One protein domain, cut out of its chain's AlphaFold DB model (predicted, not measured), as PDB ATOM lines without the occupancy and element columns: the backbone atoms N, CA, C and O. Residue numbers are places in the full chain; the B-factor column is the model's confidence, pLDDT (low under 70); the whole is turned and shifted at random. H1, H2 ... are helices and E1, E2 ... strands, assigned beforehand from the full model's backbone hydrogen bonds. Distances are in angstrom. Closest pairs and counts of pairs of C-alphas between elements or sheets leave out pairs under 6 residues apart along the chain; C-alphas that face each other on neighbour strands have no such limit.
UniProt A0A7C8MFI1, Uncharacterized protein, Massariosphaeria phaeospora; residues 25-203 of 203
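AT A GLANCE: This is residues 25 to 203 of the 203 residues of an uncharacterized protein of Massariosphaeria phaeospora (UniProt A0A7C8MFI1). A five-stranded antiparallel sheet, curled like part of a barrel, wraps round the helices H3 and H4, while the long helix H1 covers its edge strand E3 on the same face. From one end of this body the hairpin of E4 and E5 runs out as an arm, and its tip, residues 167 to 172, stands free. The printed part has 179 residues with four named helices and seven named strands, in the order E1 E2 H1 H2 E3 H3 H4 E4 E5 E6 E7; the large sheet runs E1 - E2 - E6 - E7 - E3, and E4 - E5 is a second, antiparallel sheet. The class is mixed, and the whole is compact, with a radius of gyration of the C-alphas of 17.6 A, but elongated, spanning 65 by 34 by 24 A.

HOW THE PARTS SIT: E1, residues 31 to 36, and E2, residues 39 to 43, form a hairpin, with N 34 and O 41 2.9 A apart. E2 is antiparallel to E6, residues 182 to 188 (N 42 and O 187, 2.9 A). E6 forms a hairpin with E7, residues 194 to 202 (N 184 and O 198, 2.9 A), and E7 is antiparallel to E3, residues 114 to 120 (N 117 and O 199, 2.8 A). H1, residues 61 to 81, H3, residues 131 to 143, and H4, residues 145 to 152, are on one face of this twisted sheet, an arrangement of two layers, helices on one face of a sheet. The sheet curls round H3 and H4; the closest C-alphas of E1 and H3 are those of Ala 36 and Ile 137, 5.2 A. With residues 72 to 79 alone H1 touches H3 at a shallow tilt of 16 degrees, opposite ways (C-alphas of Lys 76 and Tyr 142, 6.0 A). H2, residues 84 to 87, is not on the sheet and touches H3 (C-alphas of Ala 85 and Lys 135, 6.3 A). E4, residues 160 to 167, and E5, residues 172 to 179, form a hairpin (N 163 and O 176, 2.9 A). Every O i to N i+4 pair is within hydrogen-bond range in H3 and H4, 15 of 17 are in H1, and H2 is too short for one.

IN THESE COORDINATES: E1 begins at C-alpha 31 (190.159, 200.157, 131.743) and, like E2, is short, 13.5 A and 13.3 A. H1 measures 29.5 A, with a kink of 33 degrees near residue 68. H2 measures 5.5 A, E3 19.4 A, H3 18.7 A and H4 10.7 A. E4, 20.4 A, bends by 50 degrees at residue 164; E5, 21.8 A, runs on into E6, 20.4 A. E7, 23.2 A, ends at C-alpha 202 (205.739, 184.076, 143.813).

THE WHOLE: The C-alphas farthest apart, those of Phe 127 and Ala 171, are 65.8 A apart. The printed part has no cut. The links E2 to H1 and H2 to E3 are long. Mean pLDDT of the printed part is 70.2; among those under 70 are residues 78 to 135.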
ATOM      1  N   SER A  25     188.525 204.102 129.401       46.00
ATOM      2  CA  SER A  25     189.903 203.695 129.157       46.00
ATOM      3  C   SER A  25     190.864 204.885 129.128       46.00
ATOM      4  O   SER A  25     190.524 205.952 128.609       46.00
ATOM      5  N   GLU A  26     192.069 204.725 129.681       53.09
ATOM      6  CA  GLU A  26     193.154 205.697 129.481       53.09
ATOM      7  C   GLU A  26     193.768 205.544 128.080       53.09
ATOM      8  O   GLU A  26     193.612 204.521 127.410       53.09
ATOM      9  N   ALA A  27     194.564 206.534 127.656       43.03
ATOM     10  CA  ALA A  27     195.283 206.552 126.372       43.03
ATOM     11  C   ALA A  27     196.216 205.340 126.130       43.03
ATOM     12  O   ALA A  27     196.727 205.169 125.025       43.03
ATOM     13  N   ARG A  28     196.435 204.505 127.153       50.25
ATOM     14  CA  ARG A  28     197.229 203.268 127.119       50.25
ATOM     15  C   ARG A  28     196.411 202.006 126.811       50.25
ATOM     16  O   ARG A  28     197.003 200.945 126.678       50.25
ATOM     17  N   GLY A  29     195.088 202.117 126.666       58.50
ATOM     18  CA  GLY A  29     194.198 200.999 126.332       58.50
ATOM     19  C   GLY A  29     193.624 200.241 127.532       58.50
ATOM     20  O   GLY A  29     192.764 199.394 127.321       58.50
ATOM     21  N   PHE A  30     194.029 200.579 128.761       66.31
ATOM     22  CA  PHE A  30     193.506 199.972 129.986       66.31
ATOM     23  C   PHE A  30     192.164 200.547 130.394       66.31
ATOM     24  O   PHE A  30     191.965 201.762 130.311       66.31
ATOM     25  N   VAL A  31     191.286 199.702 130.929       68.94
ATOM     26  CA  VAL A  31     190.159 200.157 131.743       68.94
ATOM     27  C   VAL A  31     190.678 200.576 133.113       68.94
ATOM     28  O   VAL A  31     191.008 199.754 133.961       68.94
ATOM     29  N   ASP A  32     190.710 201.881 133.363       66.19
ATOM     30  CA  ASP A  32     191.171 202.395 134.656       66.19
ATOM     31  C   ASP A  32     190.102 202.332 135.728       66.19
ATOM     32  O   ASP A  32     190.396 202.410 136.923       66.19
ATOM     33  N   ASN A  33     188.843 202.317 135.299       77.56
ATOM     34  CA  ASN A  33     187.725 202.383 136.206       77.56
ATOM     35  C   ASN A  33     186.419 201.897 135.605       77.56
ATOM     36  O   ASN A  33     186.180 201.974 134.399       77.56
ATOM     37  N   VAL A  34     185.553 201.483 136.519       78.75
ATOM     38  CA  VAL A  34     184.178 201.085 136.258       78.75
ATOM     39  C   VAL A  34     183.261 201.733 137.289       78.75
ATOM     40  O   VAL A  34     183.642 201.988 138.435       78.75
ATOM     41  N   MET A  35     182.024 202.014 136.896       77.38
ATOM     42  CA  MET A  35     181.021 202.530 137.828       77.38
ATOM     43  C   MET A  35     180.418 201.393 138.654       77.38
ATOM     44  O   MET A  35     179.611 200.616 138.155       77.38
ATOM     45  N   ALA A  36     180.750 201.336 139.942       70.88
ATOM     46  CA  ALA A  36     180.226 200.349 140.874       70.88
ATOM     47  C   ALA A  36     179.372 201.018 141.960       70.88
ATOM     48  O   ALA A  36     179.854 201.838 142.743       70.88
ATOM     49  N   ALA A  37     178.083 200.663 142.012       73.25
ATOM     50  CA  ALA A  37     177.119 201.164 142.997       73.25
ATOM     51  C   ALA A  37     177.077 202.707 143.085       73.25
ATOM     52  O   ALA A  37     177.036 203.291 144.167       73.25
ATOM     53  N   GLY A  38     177.113 203.373 141.925       74.62
ATOM     54  CA  GLY A  38     177.049 204.835 141.820       74.62
ATOM     55  C   GLY A  38     178.353 205.570 142.149       74.62
ATOM     56  O   GLY A  38     178.377 206.796 142.098       74.62
ATOM     57  N   LYS A  39     179.441 204.850 142.444       80.25
ATOM     58  CA  LYS A  39     180.774 205.414 142.674       80.25
ATOM     59  C   LYS A  39     181.795 204.809 141.712       80.25
ATOM     60  O   LYS A  39     181.598 203.719 141.182       80.25
ATOM     61  N   LYS A  40     182.898 205.524 141.501       84.38
ATOM     62  CA  LYS A  40     184.012 205.062 140.672       84.38
ATOM     63  C   LYS A  40     184.789 203.980 141.421       84.38
ATOM     64  O   LYS A  40     185.285 204.246 142.510       84.38
ATOM     65  N   LEU A  41     184.882 202.785 140.858       82.75
ATOM     66  CA  LEU A  41     185.851 201.769 141.261       82.75
ATOM     67  C   LEU A  41     187.045 201.877 140.317       82.75
ATOM     68  O   LEU A  41     186.832 201.897 139.108       82.75
ATOM     69  N   PHE A  42     188.266 201.983 140.835       86.81
ATOM     70  CA  PHE A  42     189.441 202.218 139.996       86.81
ATOM     71  C   PHE A  42     190.725 201.615 140.564       86.81
ATOM     72  O   PHE A  42     190.835 201.376 141.766       86.81
ATOM     73  N   LEU A  43     191.681 201.379 139.667       86.38
ATOM     74  CA  LEU A  43     193.015 200.864 139.973       86.38
ATOM     75  C   LEU A  43     193.991 202.009 140.260       86.38
ATOM     76  O   LEU A  43     193.948 203.048 139.594       86.38
ATOM     77  N   GLU A  44     194.916 201.796 141.194       89.00
ATOM     78  CA  GLU A  44     196.099 202.646 141.359       89.00
ATOM     79  C   GLU A  44     196.890 202.735 140.050       89.00
ATOM     80  O   GLU A  44     197.023 201.744 139.329       89.00
ATOM     81  N   GLN A  45     197.381 203.927 139.703       84.94
ATOM     82  CA  GLN A  45     198.070 204.146 138.426       84.94
ATOM     83  C   GLN A  45     199.424 203.438 138.361       84.94
ATOM     84  O   GLN A  45     199.763 202.890 137.310       84.94
ATOM     85  N   ASP A  46     200.149 203.419 139.476       87.31
ATOM     86  CA  ASP A  46     201.482 202.841 139.568       87.31
ATOM     87  C   ASP A  46     201.435 201.589 140.456       87.31
ATOM     88  O   ASP A  46     201.037 201.683 141.617       87.31
ATOM     89  N   PRO A  47     201.802 200.405 139.939       88.31
ATOM     90  CA  PRO A  47     201.854 199.198 140.749       88.31
ATOM     91  C   PRO A  47     203.050 199.227 141.709       88.31
ATOM     92  O   PRO A  47     204.138 199.711 141.385       88.31
ATOM     93  N   HIS A  48     202.878 198.625 142.881       89.75
ATOM     94  CA  HIS A  48     203.934 198.450 143.870       89.75
ATOM     95  C   HIS A  48     204.636 197.107 143.678       89.75
ATOM     96  O   HIS A  48     204.004 196.055 143.703       89.75
ATOM     97  N   CYS A  49     205.958 197.118 143.503       88.31
ATOM     98  CA  CYS A  49     206.731 195.890 143.311       88.31
ATOM     99  C   CYS A  49     207.288 195.377 144.639       88.31
ATOM    100  O   CYS A  49     208.119 196.031 145.268       88.31
ATOM    101  N   ASN A  50     206.870 194.174 145.031       75.88
ATOM    102  CA  ASN A  50     207.072 193.640 146.381       75.88
ATOM    103  C   ASN A  50     208.497 193.124 146.641       75.88
ATOM    104  O   ASN A  50     208.910 193.005 147.792       75.88
ATOM    105  N   ILE A  51     209.259 192.802 145.588       71.44
ATOM    106  CA  ILE A  51     210.603 192.210 145.695       71.44
ATOM    107  C   ILE A  51     211.578 192.975 144.790       71.44
ATOM    108  O   ILE A  51     211.244 193.217 143.626       71.44
ATOM    109  N   PRO A  52     212.777 193.366 145.269       72.25
ATOM    110  CA  PRO A  52     213.804 193.977 144.431       72.25
ATOM    111  C   PRO A  52     214.363 192.968 143.420       72.25
ATOM    112  O   PRO A  52     214.795 191.879 143.786       72.25
ATOM    113  N   GLY A  53     214.390 193.357 142.145       75.44
ATOM    114  CA  GLY A  53     214.867 192.499 141.061       75.44
ATOM    115  C   GLY A  53     213.907 191.361 140.706       75.44
ATOM    116  O   GLY A  53     212.772 191.300 141.184       75.44
ATOM    117  N   VAL A  54     214.371 190.493 139.813       77.06
ATOM    118  CA  VAL A  54     213.648 189.311 139.335       77.06
ATOM    119  C   VAL A  54     214.163 188.081 140.082       77.06
ATOM    120  O   VAL A  54     215.381 187.928 140.177       77.06
ATOM    121  N   PRO A  55     213.283 187.214 140.613       71.50
ATOM    122  CA  PRO A  55     213.714 185.983 141.272       71.50
ATOM    123  C   PRO A  55     214.364 185.012 140.278       71.50
ATOM    124  O   PRO A  55     214.024 185.015 139.101       71.50
ATOM    125  N   ASP A  56     215.241 184.123 140.748       70.19
ATOM    126  CA  ASP A  56     215.940 183.152 139.880       70.19
ATOM    127  C   ASP A  56     214.982 182.223 139.105       70.19
ATOM    128  O   ASP A  56     215.288 181.790 137.996       70.19
ATOM    129  N   ASN A  57     213.797 181.971 139.665       67.88
ATOM    130  CA  ASN A  57     212.737 181.121 139.112       67.88
ATOM    131  C   ASN A  57     211.587 181.947 138.503       67.88
ATOM    132  O   ASN A  57     210.409 181.644 138.694       67.88
ATOM    133  N   PHE A  58     211.918 183.046 137.833       73.19
ATOM    134  CA  PHE A  58     210.923 183.932 137.239       73.19
ATOM    135  C   PHE A  58     210.148 183.294 136.089       73.19
ATOM    136  O   PHE A  58     210.595 182.344 135.446       73.19
ATOM    137  N   VAL A  59     208.998 183.891 135.791       76.25
ATOM    138  CA  VAL A  59     208.181 183.548 134.628       76.25
ATOM    139  C   VAL A  59     208.144 184.730 133.659       76.25
ATOM    140  O   VAL A  59     208.198 185.899 134.061       76.25
ATOM    141  N   TRP A  60     208.106 184.425 132.363       83.06
ATOM    142  CA  TRP A  60     208.022 185.430 131.308       83.06
ATOM    143  C   TRP A  60     206.654 186.112 131.316       83.06
ATOM    144  O   TRP A  60     205.625 185.454 131.469       83.06
ATOM    145  N   VAL A  61     206.632 187.427 131.088       84.00
ATOM    146  CA  VAL A  61     205.399 188.235 131.110       84.00
ATOM    147  C   VAL A  61     204.303 187.655 130.210       84.00
ATOM    148  O   VAL A  61     203.159 187.539 130.640       84.00
ATOM    149  N   ASN A  62     204.648 187.228 128.993       80.75
ATOM    150  CA  ASN A  62     203.669 186.708 128.033       80.75
ATOM    151  C   ASN A  62     202.962 185.440 128.536       80.75
ATOM    152  O   ASN A  62     201.753 185.312 128.376       80.75
ATOM    153  N   GLU A  63     203.691 184.535 129.198       76.75
ATOM    154  CA  GLU A  63     203.113 183.301 129.751       76.75
ATOM    155  C   GLU A  63     202.127 183.597 130.888       76.75
ATOM    156  O   GLU A  63     201.173 182.853 131.113       76.75
ATOM    157  N   ILE A  64     202.350 184.694 131.615       76.56
ATOM    158  CA  ILE A  64     201.473 185.124 132.702       76.56
ATOM    159  C   ILE A  64     200.217 185.782 132.143       76.56
ATOM    160  O   ILE A  64     199.125 185.470 132.604       76.56
ATOM    161  N   LEU A  65     200.354 186.650 131.138       80.69
ATOM    162  CA  LEU A  65     199.216 187.307 130.491       80.69
ATOM    163  C   LEU A  65     198.258 186.303 129.839       80.69
ATOM    164  O   LEU A  65     197.046 186.473 129.920       80.69
ATOM    165  N   GLU A  66     198.776 185.212 129.273       80.00
ATOM    166  CA  GLU A  66     197.938 184.123 128.758       80.00
ATOM    167  C   GLU A  66     197.119 183.441 129.871       80.00
ATOM    168  O   GLU A  66     195.946 183.131 129.676       80.00
ATOM    169  N   LYS A  67     197.704 183.257 131.063       75.75
ATOM    170  CA  LYS A  67     197.030 182.651 132.228       75.75
ATOM    171  C   LYS A  67     196.139 183.625 133.000       75.75
ATOM    172  O   LYS A  67     195.226 183.190 133.702       75.75
ATOM    173  N   ALA A  68     196.386 184.926 132.874       75.75
ATOM    174  CA  ALA A  68     195.654 185.989 133.554       75.75
ATOM    175  C   ALA A  68     194.148 185.910 133.277       75.75
ATOM    176  O   ALA A  68     193.345 186.011 134.204       75.75
ATOM    177  N   VAL A  69     193.773 185.623 132.027       78.38
ATOM    178  CA  VAL A  69     192.372 185.467 131.611       78.38
ATOM    179  C   VAL A  69     191.683 184.342 132.390       78.38
ATOM    180  O   VAL A  69     190.593 184.541 132.934       78.38
ATOM    181  N   ASP A  70     192.335 183.183 132.504       77.62
ATOM    182  CA  ASP A  70     191.807 182.028 133.238       77.62
ATOM    183  C   ASP A  70     191.728 182.305 134.744       77.62
ATOM    184  O   ASP A  70     190.753 181.932 135.402       77.62
ATOM    185  N   TRP A  71     192.728 182.986 135.304       76.56
ATOM    186  CA  TRP A  71     192.727 183.401 136.705       76.56
ATOM    187  C   TRP A  71     191.591 184.381 137.008       76.56
ATOM    188  O   TRP A  71     190.834 184.176 137.959       76.56
ATOM    189  N   CYS A  72     191.396 185.404 136.177       78.50
ATOM    190  CA  CYS A  72     190.302 186.357 136.335       78.50
ATOM    191  C   CYS A  72     188.925 185.691 136.150       78.50
ATOM    192  O   CYS A  72     187.986 185.994 136.891       78.50
ATOM    193  N   ALA A  73     188.792 184.717 135.244       79.62
ATOM    194  CA  ALA A  73     187.571 183.918 135.106       79.62
ATOM    195  C   ALA A  73     187.284 183.047 136.349       79.62
ATOM    196  O   ALA A  73     186.132 182.916 136.779       79.62
ATOM    197  N   GLN A  74     188.322 182.492 136.977       74.38
ATOM    198  CA  GLN A  74     188.191 181.762 138.240       74.38
ATOM    199  C   GLN A  74     187.805 182.690 139.398       74.38
ATOM    200  O   GLN A  74     186.954 182.316 140.205       74.38
ATOM    201  N   VAL A  75     188.350 183.912 139.454       71.06
ATOM    202  CA  VAL A  75     187.922 184.943 140.418       71.06
ATOM    203  C   VAL A  75     186.438 185.234 140.259       71.06
ATOM    204  O   VAL A  75     185.720 185.204 141.253       71.06
ATOM    205  N   LYS A  76     185.954 185.430 139.027       74.44
ATOM    206  CA  LYS A  76     184.520 185.612 138.762       74.44
ATOM    207  C   LYS A  76     183.697 184.448 139.296       74.44
ATOM    208  O   LYS A  76     182.755 184.659 140.052       74.44
ATOM    209  N   THR A  77     184.092 183.224 138.951       71.69
ATOM    210  CA  THR A  77     183.387 182.013 139.382       71.69
ATOM    211  C   THR A  77     183.342 181.923 140.902       71.69
ATOM    212  O   THR A  77     182.288 181.656 141.462       71.69
ATOM    213  N   LYS A  78     184.448 182.200 141.597       66.44
ATOM    214  CA  LYS A  78     184.459 182.180 143.061       66.44
ATOM    215  C   LYS A  78     183.673 183.329 143.684       66.44
ATOM    216  O   LYS A  78     182.990 183.109 144.671       66.44
ATOM    217  N   ILE A  79     183.690 184.528 143.109       65.31
ATOM    218  CA  ILE A  79     182.825 185.634 143.555       65.31
ATOM    219  C   ILE A  79     181.340 185.246 143.422       65.31
ATOM    220  O   ILE A  79     180.537 185.572 144.301       65.31
ATOM    221  N   GLU A  80     180.978 184.539 142.349       65.25
ATOM    222  CA  GLU A  80     179.612 184.079 142.073       65.25
ATOM    223  C   GLU A  80     179.197 182.856 142.920       65.25
ATOM    224  O   GLU A  80     178.042 182.785 143.341       65.25
ATOM    225  N   VAL A  81     180.118 181.920 143.196       58.66
ATOM    226  CA  VAL A  81     179.866 180.631 143.880       58.66
ATOM    227  C   VAL A  81     180.128 180.687 145.393       58.66
ATOM    228  O   VAL A  81     179.303 180.202 146.168       58.66
ATOM    229  N   ASP A  82     181.216 181.320 145.851       57.56
ATOM    230  CA  ASP A  82     181.673 181.316 147.258       57.56
ATOM    231  C   ASP A  82     180.994 182.380 148.135       57.56
ATOM    232  O   ASP A  82     181.541 182.836 149.137       57.56
ATOM    233  N   SER A  83     179.743 182.743 147.846       50.72
ATOM    234  CA  SER A  83     178.903 183.404 148.854       50.72
ATOM    235  C   SER A  83     179.388 184.779 149.355       50.72
ATOM    236  O   SER A  83     178.937 185.227 150.407       50.72
ATOM    237  N   ILE A  84     180.145 185.561 148.569       51.97
ATOM    238  CA  ILE A  84     180.126 187.035 148.751       51.97
ATOM    239  C   ILE A  84     178.674 187.538 148.618       51.97
ATOM    240  O   ILE A  84     178.252 188.458 149.318       51.97
ATOM    241  N   ALA A  85     177.883 186.861 147.776       46.47
ATOM    242  CA  ALA A  85     176.448 187.057 147.606       46.47
ATOM    243  C   ALA A  85     175.582 186.652 148.819       46.47
ATOM    244  O   ALA A  85     174.449 187.123 148.907       46.47
ATOM    245  N   VAL A  86     176.077 185.804 149.730       46.00
ATOM    246  CA  VAL A  86     175.304 185.297 150.883       46.00
ATOM    247  C   VAL A  86     175.750 185.961 152.194       46.00
ATOM    248  O   VAL A  86     174.890 186.343 152.981       46.00
ATOM    249  N   ASP A  87     177.052 186.233 152.373       46.69
ATOM    250  CA  ASP A  87     177.623 186.752 153.634       46.69
ATOM    251  C   ASP A  87     178.129 188.211 153.550       46.69
ATOM    252  O   ASP A  87     178.734 188.742 154.491       46.69
ATOM    253  N   GLY A  88     177.916 188.881 152.412       48.00
ATOM    254  CA  GLY A  88     178.159 190.319 152.245       48.00
ATOM    255  C   GLY A  88     179.618 190.766 152.318       48.00
ATOM    256  O   GLY A  88     179.871 191.959 152.471       48.00
ATOM    257  N   GLY A  89     180.573 189.839 152.200       48.69
ATOM    258  CA  GLY A  89     182.004 190.156 152.242       48.69
ATOM    259  C   GLY A  89     182.573 190.363 153.652       48.69
ATOM    260  O   GLY A  89     183.667 190.898 153.785       48.69
ATOM    261  N   THR A  90     181.871 189.925 154.705       40.88
ATOM    262  CA  THR A  90     182.361 189.998 156.101       40.88
ATOM    263  C   THR A  90     183.592 189.127 156.372       40.88
ATOM    264  O   THR A  90     184.320 189.359 157.337       40.88
ATOM    265  N   ARG A  91     183.861 188.138 155.515       39.88
ATOM    266  CA  ARG A  91     185.072 187.321 155.554       39.88
ATOM    267  C   ARG A  91     186.037 187.858 154.503       39.88
ATOM    268  O   ARG A  91     185.697 187.864 153.325       39.88
ATOM    269  N   ALA A  92     187.212 188.314 154.942       43.88
ATOM    270  CA  ALA A  92     188.292 188.762 154.069       43.88
ATOM    271  C   ALA A  92     188.488 187.747 152.937       43.88
ATOM    272  O   ALA A  92     188.837 186.587 153.164       43.88
ATOM    273  N   VAL A  93     188.215 188.190 151.718       51.12
ATOM    274  CA  VAL A  93     188.364 187.392 150.509       51.12
ATOM    275  C   VAL A  93     189.825 187.532 150.115       51.12
ATOM    276  O   VAL A  93     190.138 188.294 149.215       51.12
ATOM    277  N   SER A  94     190.729 186.958 150.913       44.81
ATOM    278  CA  SER A  94     192.164 187.265 150.857       44.81
ATOM    279  C   SER A  94     192.968 186.343 149.943       44.81
ATOM    280  O   SER A  94     194.115 186.652 149.628       44.81
ATOM    281  N   GLN A  95     192.398 185.209 149.516       53.22
ATOM    282  CA  GLN A  95     193.089 184.199 148.706       53.22
ATOM    283  C   GLN A  95     192.093 183.467 147.797       53.22
ATOM    284  O   GLN A  95     191.751 182.305 148.015       53.22
ATOM    285  N   LEU A  96     191.559 184.168 146.792       55.56
ATOM    286  CA  LEU A  96     190.584 183.562 145.879       55.56
ATOM    287  C   LEU A  96     191.191 182.536 144.932       55.56
ATOM    288  O   LEU A  96     190.492 181.599 144.558       55.56
ATOM    289  N   LEU A  97     192.464 182.633 144.571       51.81
ATOM    290  CA  LEU A  97     193.067 181.649 143.683       51.81
ATOM    291  C   LEU A  97     194.157 180.875 144.412       51.81
ATOM    292  O   LEU A  97     195.007 181.489 145.062       51.81
ATOM    293  N   PRO A  98     194.133 179.535 144.338       48.84
ATOM    294  CA  PRO A  98     195.278 178.755 144.755       48.84
ATOM    295  C   PRO A  98     196.456 179.105 143.845       48.84
ATOM    296  O   PRO A  98     196.277 179.348 142.649       48.84
ATOM    297  N   PHE A  99     197.663 179.101 144.403       54.41
ATOM    298  CA  PHE A  99     198.862 179.099 143.585       54.41
ATOM    299  C   PHE A  99     198.811 177.897 142.655       54.41
ATOM    300  O   PHE A  99     198.665 176.753 143.096       54.41
ATOM    301  N   GLY A 100     198.851 178.175 141.356       42.94
ATOM    302  CA  GLY A 100     198.766 177.159 140.328       42.94
ATOM    303  C   GLY A 100     200.041 176.336 140.345       42.94
ATOM    304  O   GLY A 100     201.039 176.715 139.737       42.94
ATOM    305  N   HIS A 101     200.009 175.201 141.033       43.50
ATOM    306  CA  HIS A 101     201.011 174.165 140.879       43.50
ATOM    307  C   HIS A 101     200.710 173.451 139.557       43.50
ATOM    308  O   HIS A 101     199.812 172.624 139.527       43.50
ATOM    309  N   ASP A 102     201.399 173.799 138.463       37.69
ATOM    310  CA  ASP A 102     201.782 172.809 137.445       37.69
ATOM    311  C   ASP A 102     202.697 173.360 136.331       37.69
ATOM    312  O   ASP A 102     202.340 174.221 135.528       37.69
ATOM    313  N   LYS A 103     203.902 172.772 136.317       42.16
ATOM    314  CA  LYS A 103     204.775 172.402 135.191       42.16
ATOM    315  C   LYS A 103     204.759 173.278 133.935       42.16
ATOM    316  O   LYS A 103     203.959 173.011 133.048       42.16
ATOM    317  N   MET A 104     205.802 174.095 133.736       36.69
ATOM    318  CA  MET A 104     206.427 174.278 132.411       36.69
ATOM    319  C   MET A 104     207.940 174.549 132.542       36.69
ATOM    320  O   MET A 104     208.358 175.607 132.986       36.69
ATOM    321  N   GLY A 105     208.762 173.575 132.128       38.91
ATOM    322  CA  GLY A 105     210.198 173.748 131.863       38.91
ATOM    323  C   GLY A 105     211.168 173.073 132.857       38.91
ATOM    324  O   GLY A 105     211.003 173.222 134.063       38.91
ATOM    325  N   PRO A 106     212.256 172.419 132.385       40.19
ATOM    326  CA  PRO A 106     213.382 171.944 133.216       40.19
ATOM    327  C   PRO A 106     214.131 173.037 134.010       40.19
ATOM    328  O   PRO A 106     215.146 172.743 134.638       40.19
ATOM    329  N   GLN A 107     213.684 174.291 133.918       43.91
ATOM    330  CA  GLN A 107     214.312 175.478 134.499       43.91
ATOM    331  C   GLN A 107     213.571 176.009 135.735       43.91
ATOM    332  O   GLN A 107     214.145 176.813 136.453       43.91
ATOM    333  N   LEU A 108     212.370 175.511 136.045       49.62
ATOM    334  CA  LEU A 108     211.716 175.728 137.340       49.62
ATOM    335  C   LEU A 108     212.061 174.542 138.239       49.62
ATOM    336  O   LEU A 108     211.314 173.572 138.355       49.62
ATOM    337  N   LYS A 109     213.289 174.564 138.760       41.88
ATOM    338  CA  LYS A 109     213.857 173.454 139.537       41.88
ATOM    339  C   LYS A 109     213.312 173.396 140.967       41.88
ATOM    340  O   LYS A 109     213.398 172.349 141.603       41.88
ATOM    341  N   ASP A 110     212.699 174.481 141.419       47.97
ATOM    342  CA  ASP A 110     212.097 174.611 142.735       47.97
ATOM    343  C   ASP A 110     210.603 174.857 142.541       47.97
ATOM    344  O   ASP A 110     210.222 175.604 141.644       47.97
ATOM    345  N   ASN A 111     209.761 174.194 143.332       50.72
ATOM    346  CA  ASN A 111     208.296 174.252 143.283       50.72
ATOM    347  C   ASN A 111     207.753 175.661 143.601       50.72
ATOM    348  O   ASN A 111     207.096 175.853 144.620       50.72
ATOM    349  N   VAL A 112     208.062 176.651 142.766       51.88
ATOM    350  CA  VAL A 112     207.633 178.028 142.964       51.88
ATOM    351  C   VAL A 112     206.164 178.116 142.622       51.88
ATOM    352  O   VAL A 112     205.724 177.796 141.514       51.88
ATOM    353  N   GLN A 113     205.407 178.533 143.622       56.88
ATOM    354  CA  GLN A 113     203.980 178.693 143.538       56.88
ATOM    355  C   GLN A 113     203.709 180.057 142.906       56.88
ATOM    356  O   GLN A 113     203.896 181.098 143.528       56.88
ATOM    357  N   LEU A 114     203.302 180.057 141.631       61.38
ATOM    358  CA  LEU A 114     202.847 181.268 140.954       61.38
ATOM    359  C   LEU A 114     201.342 181.420 141.138       61.38
ATOM    360  O   LEU A 114     200.572 180.494 140.861       61.38
ATOM    361  N   GLY A 115     200.912 182.590 141.591       64.19
ATOM    362  CA  GLY A 115     199.506 182.813 141.864       64.19
ATOM    363  C   GLY A 115     199.125 184.277 141.853       64.19
ATOM    364  O   GLY A 115     199.953 185.182 141.965       64.19
ATOM    365  N   MET A 116     197.820 184.480 141.732       64.44
ATOM    366  CA  MET A 116     197.201 185.770 141.943       64.44
ATOM    367  C   MET A 116     196.419 185.723 143.251       64.44
ATOM    368  O   MET A 116     195.549 184.876 143.455       64.44
ATOM    369  N   LYS A 117     196.710 186.661 144.142       66.56
ATOM    370  CA  LYS A 117     195.932 186.894 145.349       66.56
ATOM    371  C   LYS A 117     195.119 188.150 145.146       66.56
ATOM    372  O   LYS A 117     195.647 189.225 144.906       66.56
ATOM    373  N   LEU A 118     193.813 188.002 145.260       62.00
ATOM    374  CA  LEU A 118     192.927 189.136 145.403       62.00
ATOM    375  C   LEU A 118     192.614 189.236 146.888       62.00
ATOM    376  O   LEU A 118     192.159 188.247 147.460       62.00
ATOM    377  N   ALA A 119     192.906 190.386 147.491       60.50
ATOM    378  CA  ALA A 119     192.598 190.668 148.881       60.50
ATOM    379  C   ALA A 119     191.587 191.803 148.954       60.50
ATOM    380  O   ALA A 119     191.967 192.969 148.931       60.50
ATOM    381  N   LEU A 120     190.300 191.461 149.034       60.25
ATOM    382  CA  LEU A 120     189.238 192.452 149.201       60.25
ATOM    383  C   LEU A 120     188.913 192.635 150.680       60.25
ATOM    384  O   LEU A 120     188.532 191.693 151.380       60.25
ATOM    385  N   THR A 121     189.044 193.877 151.126       56.25
ATOM    386  CA  THR A 121     188.567 194.357 152.416       56.25
ATOM    387  C   THR A 121     187.353 195.230 152.154       56.25
ATOM    388  O   THR A 121     187.446 196.443 151.972       56.25
ATOM    389  N   PHE A 122     186.182 194.602 152.124       55.22
ATOM    390  CA  PHE A 122     184.944 195.358 152.183       55.22
ATOM    391  C   PHE A 122     184.828 195.887 153.609       55.22
ATOM    392  O   PHE A 122     184.662 195.103 154.547       55.22
ATOM    393  N   ALA A 123     184.984 197.204 153.792       45.16
ATOM    394  CA  ALA A 123     184.656 197.834 155.065       45.16
ATOM    395  C   ALA A 123     183.284 197.295 155.511       45.16
ATOM    396  O   ALA A 123     182.388 197.215 154.660       45.16
ATOM    397  N   PRO A 124     183.117 196.869 156.781       41.94
ATOM    398  CA  PRO A 124     181.844 196.327 157.230       41.94
ATOM    399  C   PRO A 124     180.766 197.335 156.841       41.94
ATOM    400  O   PRO A 124     180.955 198.530 157.108       41.94
ATOM    401  N   PRO A 125     179.701 196.902 156.140       41.44
ATOM    402  CA  PRO A 125     178.714 197.830 155.628       41.44
ATOM    403  C   PRO A 125     178.247 198.692 156.807       41.44
ATOM    404  O   PRO A 125     177.789 198.129 157.808       41.44
ATOM    405  N   PRO A 126     178.379 200.034 156.759       40.06
ATOM    406  CA  PRO A 126     177.697 200.861 157.741       40.06
ATOM    407  C   PRO A 126     176.220 200.459 157.693       40.06
ATOM    408  O   PRO A 126     175.706 200.202 156.600       40.06
ATOM    409  N   PHE A 127     175.576 200.329 158.858       37.78
ATOM    410  CA  PHE A 127     174.172 199.921 158.992       37.78
ATOM    411  C   PHE A 127     173.328 200.472 157.823       37.78
ATOM    412  O   PHE A 127     173.120 201.679 157.728       37.78
ATOM    413  N   GLY A 128     172.895 199.594 156.906       44.16
ATOM    414  CA  GLY A 128     172.079 199.962 155.740       44.16
ATOM    415  C   GLY A 128     172.715 199.805 154.350       44.16
ATOM    416  O   GLY A 128     171.989 199.927 153.365       44.16
ATOM    417  N   GLN A 129     174.010 199.491 154.215       54.44
ATOM    418  CA  GLN A 129     174.536 199.067 152.907       54.44
ATOM    419  C   GLN A 129     174.121 197.623 152.597       54.44
ATOM    420  O   GLN A 129     174.288 196.712 153.406       54.44
ATOM    421  N   THR A 130     173.511 197.431 151.428       56.88
ATOM    422  CA  THR A 130     172.884 196.169 151.027       56.88
ATOM    423  C   THR A 130     173.900 195.231 150.376       56.88
ATOM    424  O   THR A 130     174.843 195.681 149.729       56.88
ATOM    425  N   LEU A 131     173.652 193.918 150.452       62.12
ATOM    426  CA  LEU A 131     174.383 192.877 149.704       62.12
ATOM    427  C   LEU A 131     174.567 193.214 148.206       62.12
ATOM    428  O   LEU A 131     175.533 192.787 147.575       62.12
ATOM    429  N   GLY A 132     173.656 194.013 147.635       61.44
ATOM    430  CA  GLY A 132     173.733 194.485 146.256       61.44
ATOM    431  C   GLY A 132     174.941 195.380 145.969       61.44
ATOM    432  O   GLY A 132     175.514 195.277 144.889       61.44
ATOM    433  N   VAL A 133     175.376 196.211 146.923       67.69
ATOM    434  CA  VAL A 133     176.559 197.076 146.755       67.69
ATOM    435  C   VAL A 133     177.824 196.227 146.669       67.69
ATOM    436  O   VAL A 133     178.590 196.374 145.719       67.69
ATOM    437  N   THR A 134     177.996 195.277 147.591       64.94
ATOM    438  CA  THR A 134     179.140 194.354 147.594       64.94
ATOM    439  C   THR A 134     179.218 193.555 146.295       64.94
ATOM    440  O   THR A 134     180.292 193.439 145.712       64.94
ATOM    441  N   LYS A 135     178.078 193.063 145.787       67.00
ATOM    442  CA  LYS A 135     178.027 192.328 144.513       67.00
ATOM    443  C   LYS A 135     178.480 193.183 143.329       67.00
ATOM    444  O   LYS A 135     179.235 192.709 142.487       67.00
ATOM    445  N   VAL A 136     178.029 194.435 143.262       72.38
ATOM    446  CA  VAL A 136     178.389 195.343 142.164       72.38
ATOM    447  C   VAL A 136     179.868 195.739 142.231       72.38
ATOM    448  O   VAL A 136     180.518 195.808 141.193       72.38
ATOM    449  N   ILE A 137     180.425 195.942 143.429       73.12
ATOM    450  CA  ILE A 137     181.865 196.187 143.592       73.12
ATOM    451  C   ILE A 137     182.667 194.949 143.176       73.12
ATOM    452  O   ILE A 137     183.617 195.080 142.414       73.12
ATOM    453  N   ALA A 138     182.271 193.751 143.612       72.75
ATOM    454  CA  ALA A 138     182.963 192.513 143.256       72.75
ATOM    455  C   ALA A 138     182.934 192.241 141.738       72.75
ATOM    456  O   ALA A 138     183.948 191.839 141.171       72.75
ATOM    457  N   GLN A 139     181.812 192.532 141.070       74.44
ATOM    458  CA  GLN A 139     181.730 192.496 139.607       74.44
ATOM    459  C   GLN A 139     182.712 193.485 138.970       74.44
ATOM    460  O   GLN A 139     183.446 193.116 138.060       74.44
ATOM    461  N   GLY A 140     182.776 194.714 139.485       76.88
ATOM    462  CA  GLY A 140     183.719 195.704 138.982       76.88
ATOM    463  C   GLY A 140     185.188 195.314 139.195       76.88
ATOM    464  O   GLY A 140     186.028 195.634 138.364       76.88
ATOM    465  N   VAL A 141     185.514 194.586 140.269       77.44
ATOM    466  CA  VAL A 141     186.868 194.049 140.490       77.44
ATOM    467  C   VAL A 141     187.223 193.007 139.430       77.44
ATOM    468  O   VAL A 141     188.352 192.999 138.947       77.44
ATOM    469  N   TYR A 142     186.274 192.153 139.034       78.94
ATOM    470  CA  TYR A 142     186.472 191.250 137.899       78.94
ATOM    471  C   TYR A 142     186.694 192.024 136.595       78.94
ATOM    472  O   TYR A 142     187.629 191.705 135.864       78.94
ATOM    473  N   ASP A 143     185.883 193.053 136.336       81.19
ATOM    474  CA  ASP A 143     185.995 193.861 135.118       81.19
ATOM    475  C   ASP A 143     187.369 194.560 135.019       81.19
ATOM    476  O   ASP A 143     187.858 194.780 133.920       81.19
ATOM    477  N   LEU A 144     188.010 194.851 136.159       84.38
ATOM    478  CA  LEU A 144     189.346 195.457 136.255       84.38
ATOM    479  C   LEU A 144     190.490 194.437 136.401       84.38
ATOM    480  O   LEU A 144     191.653 194.828 136.470       84.38
ATOM    481  N   CYS A 145     190.197 193.141 136.500       83.69
ATOM    482  CA  CYS A 145     191.189 192.128 136.860       83.69
ATOM    483  C   CYS A 145     192.281 191.977 135.792       83.69
ATOM    484  O   CYS A 145     193.466 192.040 136.118       83.69
ATOM    485  N   ASN A 146     191.893 191.840 134.519       84.94
ATOM    486  CA  ASN A 146     192.849 191.714 133.415       84.94
ATOM    487  C   ASN A 146     193.708 192.977 133.291       84.94
ATOM    488  O   ASN A 146     194.932 192.879 133.270       84.94
ATOM    489  N   ASP A 147     193.078 194.156 133.300       86.94
ATOM    490  CA  ASP A 147     193.774 195.445 133.225       86.94
ATOM    491  C   ASP A 147     194.725 195.664 134.409       86.94
ATOM    492  O   ASP A 147     195.813 196.215 134.250       86.94
ATOM    493  N   GLY A 148     194.351 195.202 135.605       86.06
ATOM    494  CA  GLY A 148     195.208 195.252 136.784       86.06
ATOM    495  C   GLY A 148     196.439 194.352 136.655       86.06
ATOM    496  O   GLY A 148     197.544 194.787 136.982       86.06
ATOM    497  N   ILE A 149     196.285 193.132 136.126       86.31
ATOM    498  CA  ILE A 149     197.423 192.238 135.857       86.31
ATOM    499  C   ILE A 149     198.311 192.828 134.760       86.31
ATOM    500  O   ILE A 149     199.528 192.899 134.929       86.31
ATOM    501  N   GLU A 150     197.727 193.292 133.656       88.12
ATOM    502  CA  GLU A 150     198.486 193.918 132.573       88.12
ATOM    503  C   GLU A 150     199.232 195.166 133.055       88.12
ATOM    504  O   GLU A 150     200.387 195.370 132.678       88.12
ATOM    505  N   ARG A 151     198.646 195.957 133.961       88.81
ATOM    506  CA  ARG A 151     199.324 197.085 134.611       88.81
ATOM    507  C   ARG A 151     200.530 196.639 135.423       88.81
ATOM    508  O   ARG A 151     201.615 197.190 135.237       88.81
ATOM    509  N   ILE A 152     200.369 195.626 136.276       88.06
ATOM    510  CA  ILE A 152     201.488 195.051 137.038       88.06
ATOM    511  C   ILE A 152     202.575 194.547 136.083       88.06
ATOM    512  O   ILE A 152     203.754 194.675 136.386       88.06
ATOM    513  N   LEU A 153     202.215 194.021 134.915       88.06
ATOM    514  CA  LEU A 153     203.154 193.415 133.970       88.06
ATOM    515  C   LEU A 153     203.541 194.328 132.797       88.06
ATOM    516  O   LEU A 153     204.146 193.873 131.825       88.06
ATOM    517  N   THR A 154     203.237 195.624 132.870       88.19
ATOM    518  CA  THR A 154     203.588 196.565 131.803       88.19
ATOM    519  C   THR A 154     205.098 196.815 131.789       88.19
ATOM    520  O   THR A 154     205.725 197.046 132.825       88.19
ATOM    521  N   LYS A 155     205.710 196.812 130.600       84.88
ATOM    522  CA  LYS A 155     207.132 197.143 130.438       84.88
ATOM    523  C   LYS A 155     207.413 198.581 130.887       84.88
ATOM    524  O   LYS A 155     206.793 199.524 130.402       84.88
ATOM    525  N   GLY A 156     208.392 198.757 131.771       81.50
ATOM    526  CA  GLY A 156     208.922 200.064 132.179       81.50
ATOM    527  C   GLY A 156     208.110 200.812 133.240       81.50
ATOM    528  O   GLY A 156     208.717 201.494 134.060       81.50
ATOM    529  N   SER A 157     206.779 200.675 133.261       82.19
ATOM    530  CA  SER A 157     205.915 201.244 134.313       82.19
ATOM    531  C   SER A 157     205.356 200.204 135.287       82.19
ATOM    532  O   SER A 157     204.816 200.575 136.321       82.19
ATOM    533  N   GLY A 158     205.452 198.916 134.954       86.88
ATOM    534  CA  GLY A 158     205.034 197.809 135.804       86.88
ATOM    535  C   GLY A 158     206.195 197.132 136.534       86.88
ATOM    536  O   GLY A 158     207.366 197.499 136.416       86.88
ATOM    537  N   CYS A 159     205.865 196.068 137.252       88.88
ATOM    538  CA  CYS A 159     206.778 195.155 137.925       88.88
ATOM    539  C   CYS A 159     207.366 194.136 136.946       88.88
ATOM    540  O   CYS A 159     207.177 192.925 137.061       88.88
ATOM    541  N   THR A 160     208.126 194.647 135.983       89.81
ATOM    542  CA  THR A 160     208.854 193.860 134.983       89.81
ATOM    543  C   THR A 160     210.325 194.243 134.949       89.81
ATOM    544  O   THR A 160     210.732 195.291 135.459       89.81
ATOM    545  N   GLN A 161     211.149 193.363 134.396       88.44
ATOM    546  CA  GLN A 161     212.551 193.648 134.129       88.44
ATOM    547  C   GLN A 161     213.028 192.834 132.925       88.44
ATOM    548  O   GLN A 161     212.827 191.622 132.847       88.44
ATOM    549  N   GLU A 162     213.730 193.505 132.014       89.12
ATOM    550  CA  GLU A 162     214.307 192.879 130.828       89.12
ATOM    551  C   GLU A 162     215.489 191.980 131.224       89.12
ATOM    552  O   GLU A 162     216.469 192.441 131.822       89.12
ATOM    553  N   ILE A 163     215.419 190.699 130.862       86.00
ATOM    554  CA  ILE A 163     216.484 189.719 131.091       86.00
ATOM    555  C   ILE A 163     217.021 189.219 129.755       86.00
ATOM    556  O   ILE A 163     216.283 188.811 128.855       86.00
ATOM    557  N   GLY A 164     218.348 189.241 129.631       84.81
ATOM    558  CA  GLY A 164     219.056 188.639 128.511       84.81
ATOM    559  C   GLY A 164     219.269 187.144 128.739       84.81
ATOM    560  O   GLY A 164     219.839 186.757 129.756       84.81
ATOM    561  N   TYR A 165     218.882 186.305 127.781       81.75
ATOM    562  CA  TYR A 165     219.113 184.862 127.846       81.75
ATOM    563  C   TYR A 165     219.619 184.307 126.512       81.75
ATOM    564  O   TYR A 165     219.425 184.890 125.445       81.75
ATOM    565  N   TYR A 166     220.314 183.171 126.563       78.94
ATOM    566  CA  TYR A 166     220.777 182.463 125.372       78.94
ATOM    567  C   TYR A 166     219.834 181.302 125.066       78.94
ATOM    568  O   TYR A 166     219.576 180.478 125.942       78.94
ATOM    569  N   ARG A 167     219.339 181.208 123.826       79.44
ATOM    570  CA  ARG A 167     218.500 180.085 123.382       79.44
ATOM    571  C   ARG A 167     219.334 179.132 122.513       79.44
ATOM    572  O   ARG A 167     219.570 179.458 121.344       79.44
ATOM    573  N   PRO A 168     219.732 177.945 123.016       78.00
ATOM    574  CA  PRO A 168     220.608 177.025 122.284       78.00
ATOM    575  C   PRO A 168     220.029 176.561 120.947       78.00
ATOM    576  O   PRO A 168     220.750 176.499 119.959       78.00
ATOM    577  N   SER A 169     218.713 176.329 120.880       79.88
ATOM    578  CA  SER A 169     218.030 175.884 119.654       79.88
ATOM    579  C   SER A 169     218.092 176.887 118.500       79.88
ATOM    580  O   SER A 169     217.864 176.510 117.355       79.88
ATOM    581  N   LYS A 170     218.400 178.158 118.785       81.44
ATOM    582  CA  LYS A 170     218.561 179.220 117.782       81.44
ATOM    583  C   LYS A 170     219.965 179.838 117.784       81.44
ATOM    584  O   LYS A 170     220.169 180.826 117.087       81.44
ATOM    585  N   ALA A 171     220.886 179.304 118.593       83.31
ATOM    586  CA  ALA A 171     222.255 179.786 118.790       83.31
ATOM    587  C   ALA A 171     222.390 181.322 118.911       83.31
ATOM    588  O   ALA A 171     223.291 181.931 118.333       83.31
ATOM    589  N   LYS A 172     221.458 181.975 119.620       88.25
ATOM    590  CA  LYS A 172     221.355 183.441 119.666       88.25
ATOM    591  C   LYS A 172     220.918 183.935 121.045       88.25
ATOM    592  O   LYS A 172     220.199 183.235 121.763       88.25
ATOM    593  N   HIS A 173     221.353 185.146 121.391       84.00
ATOM    594  CA  HIS A 173     220.898 185.879 122.569       84.00
ATOM    595  C   HIS A 173     219.581 186.608 122.294       84.00
ATOM    596  O   HIS A 173     219.407 187.232 121.244       84.00
ATOM    597  N   TYR A 174     218.678 186.534 123.261       84.00
ATOM    598  CA  TYR A 174     217.374 187.178 123.266       84.00
ATOM    599  C   TYR A 174     217.253 188.035 124.519       84.00
ATOM    600  O   TYR A 174     217.969 187.827 125.498       84.00
ATOM    601  N   LYS A 175     216.359 189.015 124.459       86.94
ATOM    602  CA  LYS A 175     215.973 189.860 125.581       86.94
ATOM    603  C   LYS A 175     214.463 189.789 125.681       86.94
ATOM    604  O   LYS A 175     213.788 190.101 124.703       86.94
ATOM    605  N   GLU A 176     213.967 189.339 126.819       85.31
ATOM    606  CA  GLU A 176     212.535 189.229 127.089       85.31
ATOM    607  C   GLU A 176     212.233 189.769 128.490       85.31
ATOM    608  O   GLU A 176     213.127 189.887 129.331       85.31
ATOM    609  N   GLU A 177     210.979 190.157 128.715       88.00
ATOM    610  CA  GLU A 177     210.528 190.714 129.989       88.00
ATOM    611  C   GLU A 177     210.203 189.594 130.971       88.00
ATOM    612  O   GLU A 177     209.322 188.762 130.728       88.00
ATOM    613  N   ALA A 178     210.896 189.604 132.102       84.88
ATOM    614  CA  ALA A 178     210.602 188.753 133.235       84.88
ATOM    615  C   ALA A 178     209.699 189.485 134.228       84.88
ATOM    616  O   ALA A 178     209.890 190.675 134.506       84.88
ATOM    617  N   ALA A 179     208.727 188.771 134.783       83.62
ATOM    618  CA  ALA A 179     207.812 189.342 135.756       83.62
ATOM    619  C   ALA A 179     208.401 189.341 137.171       83.62
ATOM    620  O   ALA A 179     209.043 188.381 137.608       83.62
ATOM    621  N   ARG A 180     208.111 190.402 137.920       86.12
ATOM    622  CA  ARG A 180     208.401 190.538 139.350       86.12
ATOM    623  C   ARG A 180     207.085 190.486 140.121       86.12
ATOM    624  O   ARG A 180     206.050 190.881 139.590       86.12
ATOM    625  N   SER A 181     207.123 190.036 141.375       82.94
ATOM    626  CA  SER A 181     205.953 190.158 142.251       82.94
ATOM    627  C   SER A 181     205.564 191.627 142.383       82.94
ATOM    628  O   SER A 181     206.424 192.482 142.622       82.94
ATOM    629  N   GLY A 182     204.274 191.909 142.290       85.81
ATOM    630  CA  GLY A 182     203.746 193.249 142.440       85.81
ATOM    631  C   GLY A 182     202.272 193.254 142.788       85.81
ATOM    632  O   GLY A 182     201.580 192.243 142.693       85.81
ATOM    633  N   GLU A 183     201.794 194.409 143.206       88.00
ATOM    634  CA  GLU A 183     200.406 194.632 143.552       88.00
ATOM    635  C   GLU A 183     199.913 195.969 143.016       88.00
ATOM    636  O   GLU A 183     200.688 196.895 142.787       88.00
ATOM    637  N   VAL A 184     198.607 196.060 142.816       88.88
ATOM    638  CA  VAL A 184     197.919 197.304 142.487       88.88
ATOM    639  C   VAL A 184     196.737 197.464 143.436       88.88
ATOM    640  O   VAL A 184     195.934 196.536 143.605       88.88
ATOM    641  N   ALA A 185     196.642 198.622 144.088       87.31
ATOM    642  CA  ALA A 185     195.532 198.911 144.983       87.31
ATOM    643  C   ALA A 185     194.236 199.190 144.201       87.31
ATOM    644  O   ALA A 185     194.240 199.737 143.094       87.31
ATOM    645  N   LEU A 186     193.109 198.813 144.801       84.06
ATOM    646  CA  LEU A 186     191.750 199.044 144.317       84.06
ATOM    647  C   LEU A 186     191.060 200.067 145.222       84.06
ATOM    648  O   LEU A 186     190.991 199.891 146.442       84.06
ATOM    649  N   PHE A 187     190.479 201.101 144.620       85.38
ATOM    650  CA  PHE A 187     189.818 202.203 145.320       85.38
ATOM    651  C   PHE A 187     188.350 202.320 144.933       85.38
ATOM    652  O   PHE A 187     188.004 202.162 143.762       85.38
ATOM    653  N   TRP A 188     187.481 202.660 145.889       83.00
ATOM    654  CA  TRP A 188     186.052 202.869 145.632       83.00
ATOM    655  C   TRP A 188     185.570 204.239 146.112       83.00
ATOM    656  O   TRP A 188     185.539 204.541 147.302       83.00
ATOM    657  N   GLY A 189     185.124 205.063 145.167       82.88
ATOM    658  CA  GLY A 189     184.721 206.447 145.396       82.88
ATOM    659  C   GLY A 189     185.897 207.407 145.297       82.88
ATOM    660  O   GLY A 189     185.936 208.210 144.367       82.88
ATOM    661  N   ASP A 190     186.843 207.307 146.226       81.56
ATOM    662  CA  ASP A 190     188.016 208.177 146.318       81.56
ATOM    663  C   ASP A 190     189.304 207.388 146.587       81.56
ATOM    664  O   ASP A 190     189.275 206.224 146.983       81.56
ATOM    665  N   ALA A 191     190.448 208.041 146.368       81.81
ATOM    666  CA  ALA A 191     191.773 207.449 146.564       81.81
ATOM    667  C   ALA A 191     192.160 207.284 148.048       81.81
ATOM    668  O   ALA A 191     193.225 206.757 148.346       81.81
ATOM    669  N   ALA A 192     191.324 207.740 148.990       77.31
ATOM    670  CA  ALA A 192     191.538 207.518 150.419       77.31
ATOM    671  C   ALA A 192     190.888 206.210 150.903       77.31
ATOM    672  O   ALA A 192     191.209 205.722 151.986       77.31
ATOM    673  N   THR A 193     189.988 205.631 150.102       75.12
ATOM    674  CA  THR A 193     189.216 204.435 150.444       75.12
ATOM    675  C   THR A 193     189.701 203.228 149.639       75.12
ATOM    676  O   THR A 193     189.089 202.832 148.642       75.12
ATOM    677  N   THR A 194     190.807 202.625 150.079       80.00
ATOM    678  CA  THR A 194     191.283 201.340 149.545       80.00
ATOM    679  C   THR A 194     190.338 200.223 149.976       80.00
ATOM    680  O   THR A 194     190.097 200.023 151.166       80.00
ATOM    681  N   ILE A 195     189.808 199.481 149.008       74.44
ATOM    682  CA  ILE A 195     188.921 198.336 149.254       74.44
ATOM    683  C   ILE A 195     189.626 196.992 149.061       74.44
ATOM    684  O   ILE A 195     189.027 195.940 149.275       74.44
ATOM    685  N   GLY A 196     190.885 197.007 148.634       78.12
ATOM    686  CA  GLY A 196     191.677 195.803 148.454       78.12
ATOM    687  C   GLY A 196     192.856 195.990 147.517       78.12
ATOM    688  O   GLY A 196     193.034 197.068 146.961       78.12
ATOM    689  N   ASN A 197     193.607 194.909 147.317       79.88
ATOM    690  CA  ASN A 197     194.731 194.849 146.388       79.88
ATOM    691  C   ASN A 197     194.570 193.648 145.455       79.88
ATOM    692  O   ASN A 197     194.184 192.555 145.888       79.88
ATOM    693  N   LEU A 198     194.911 193.849 144.186       80.19
ATOM    694  CA  LEU A 198     195.197 192.768 143.256       80.19
ATOM    695  C   LEU A 198     196.703 192.508 143.311       80.19
ATOM    696  O   LEU A 198     197.497 193.376 142.961       80.19
ATOM    697  N   VAL A 199     197.088 191.327 143.780       81.25
ATOM    698  CA  VAL A 199     198.478 190.936 144.006       81.25
ATOM    699  C   VAL A 199     198.840 189.809 143.050       81.25
ATOM    700  O   VAL A 199     198.181 188.770 143.009       81.25
ATOM    701  N   PHE A 200     199.929 189.994 142.321       78.31
ATOM    702  CA  PHE A 200     200.604 188.958 141.558       78.31
ATOM    703  C   PHE A 200     201.934 188.638 142.244       78.31
ATOM    704  O   PHE A 200     202.719 189.538 142.548       78.31
ATOM    705  N   GLY A 201     202.219 187.362 142.491       73.00
ATOM    706  CA  GLY A 201     203.484 187.029 143.126       73.00
ATOM    707  C   GLY A 201     203.849 185.557 143.154       73.00
ATOM    708  O   GLY A 201     203.050 184.672 142.843       73.00
ATOM    709  N   TYR A 202     205.104 185.357 143.538       65.19
ATOM    710  CA  TYR A 202     205.739 184.076 143.813       65.19
ATOM    711  C   TYR A 202     205.664 183.793 145.324       65.19
ATOM    712  O   TYR A 202     206.028 184.672 146.110       65.19
ATOM    713  N   GLU A 203     205.214 182.599 145.716       57.66
ATOM    714  CA  GLU A 203     205.324 182.063 147.090       57.66
ATOM    715  C   GLU A 203     206.221 180.829 147.176       57.66
ATOM    716  O   GLU A 203     206.289 180.054 146.188       57.66
TER     717      GLU A 203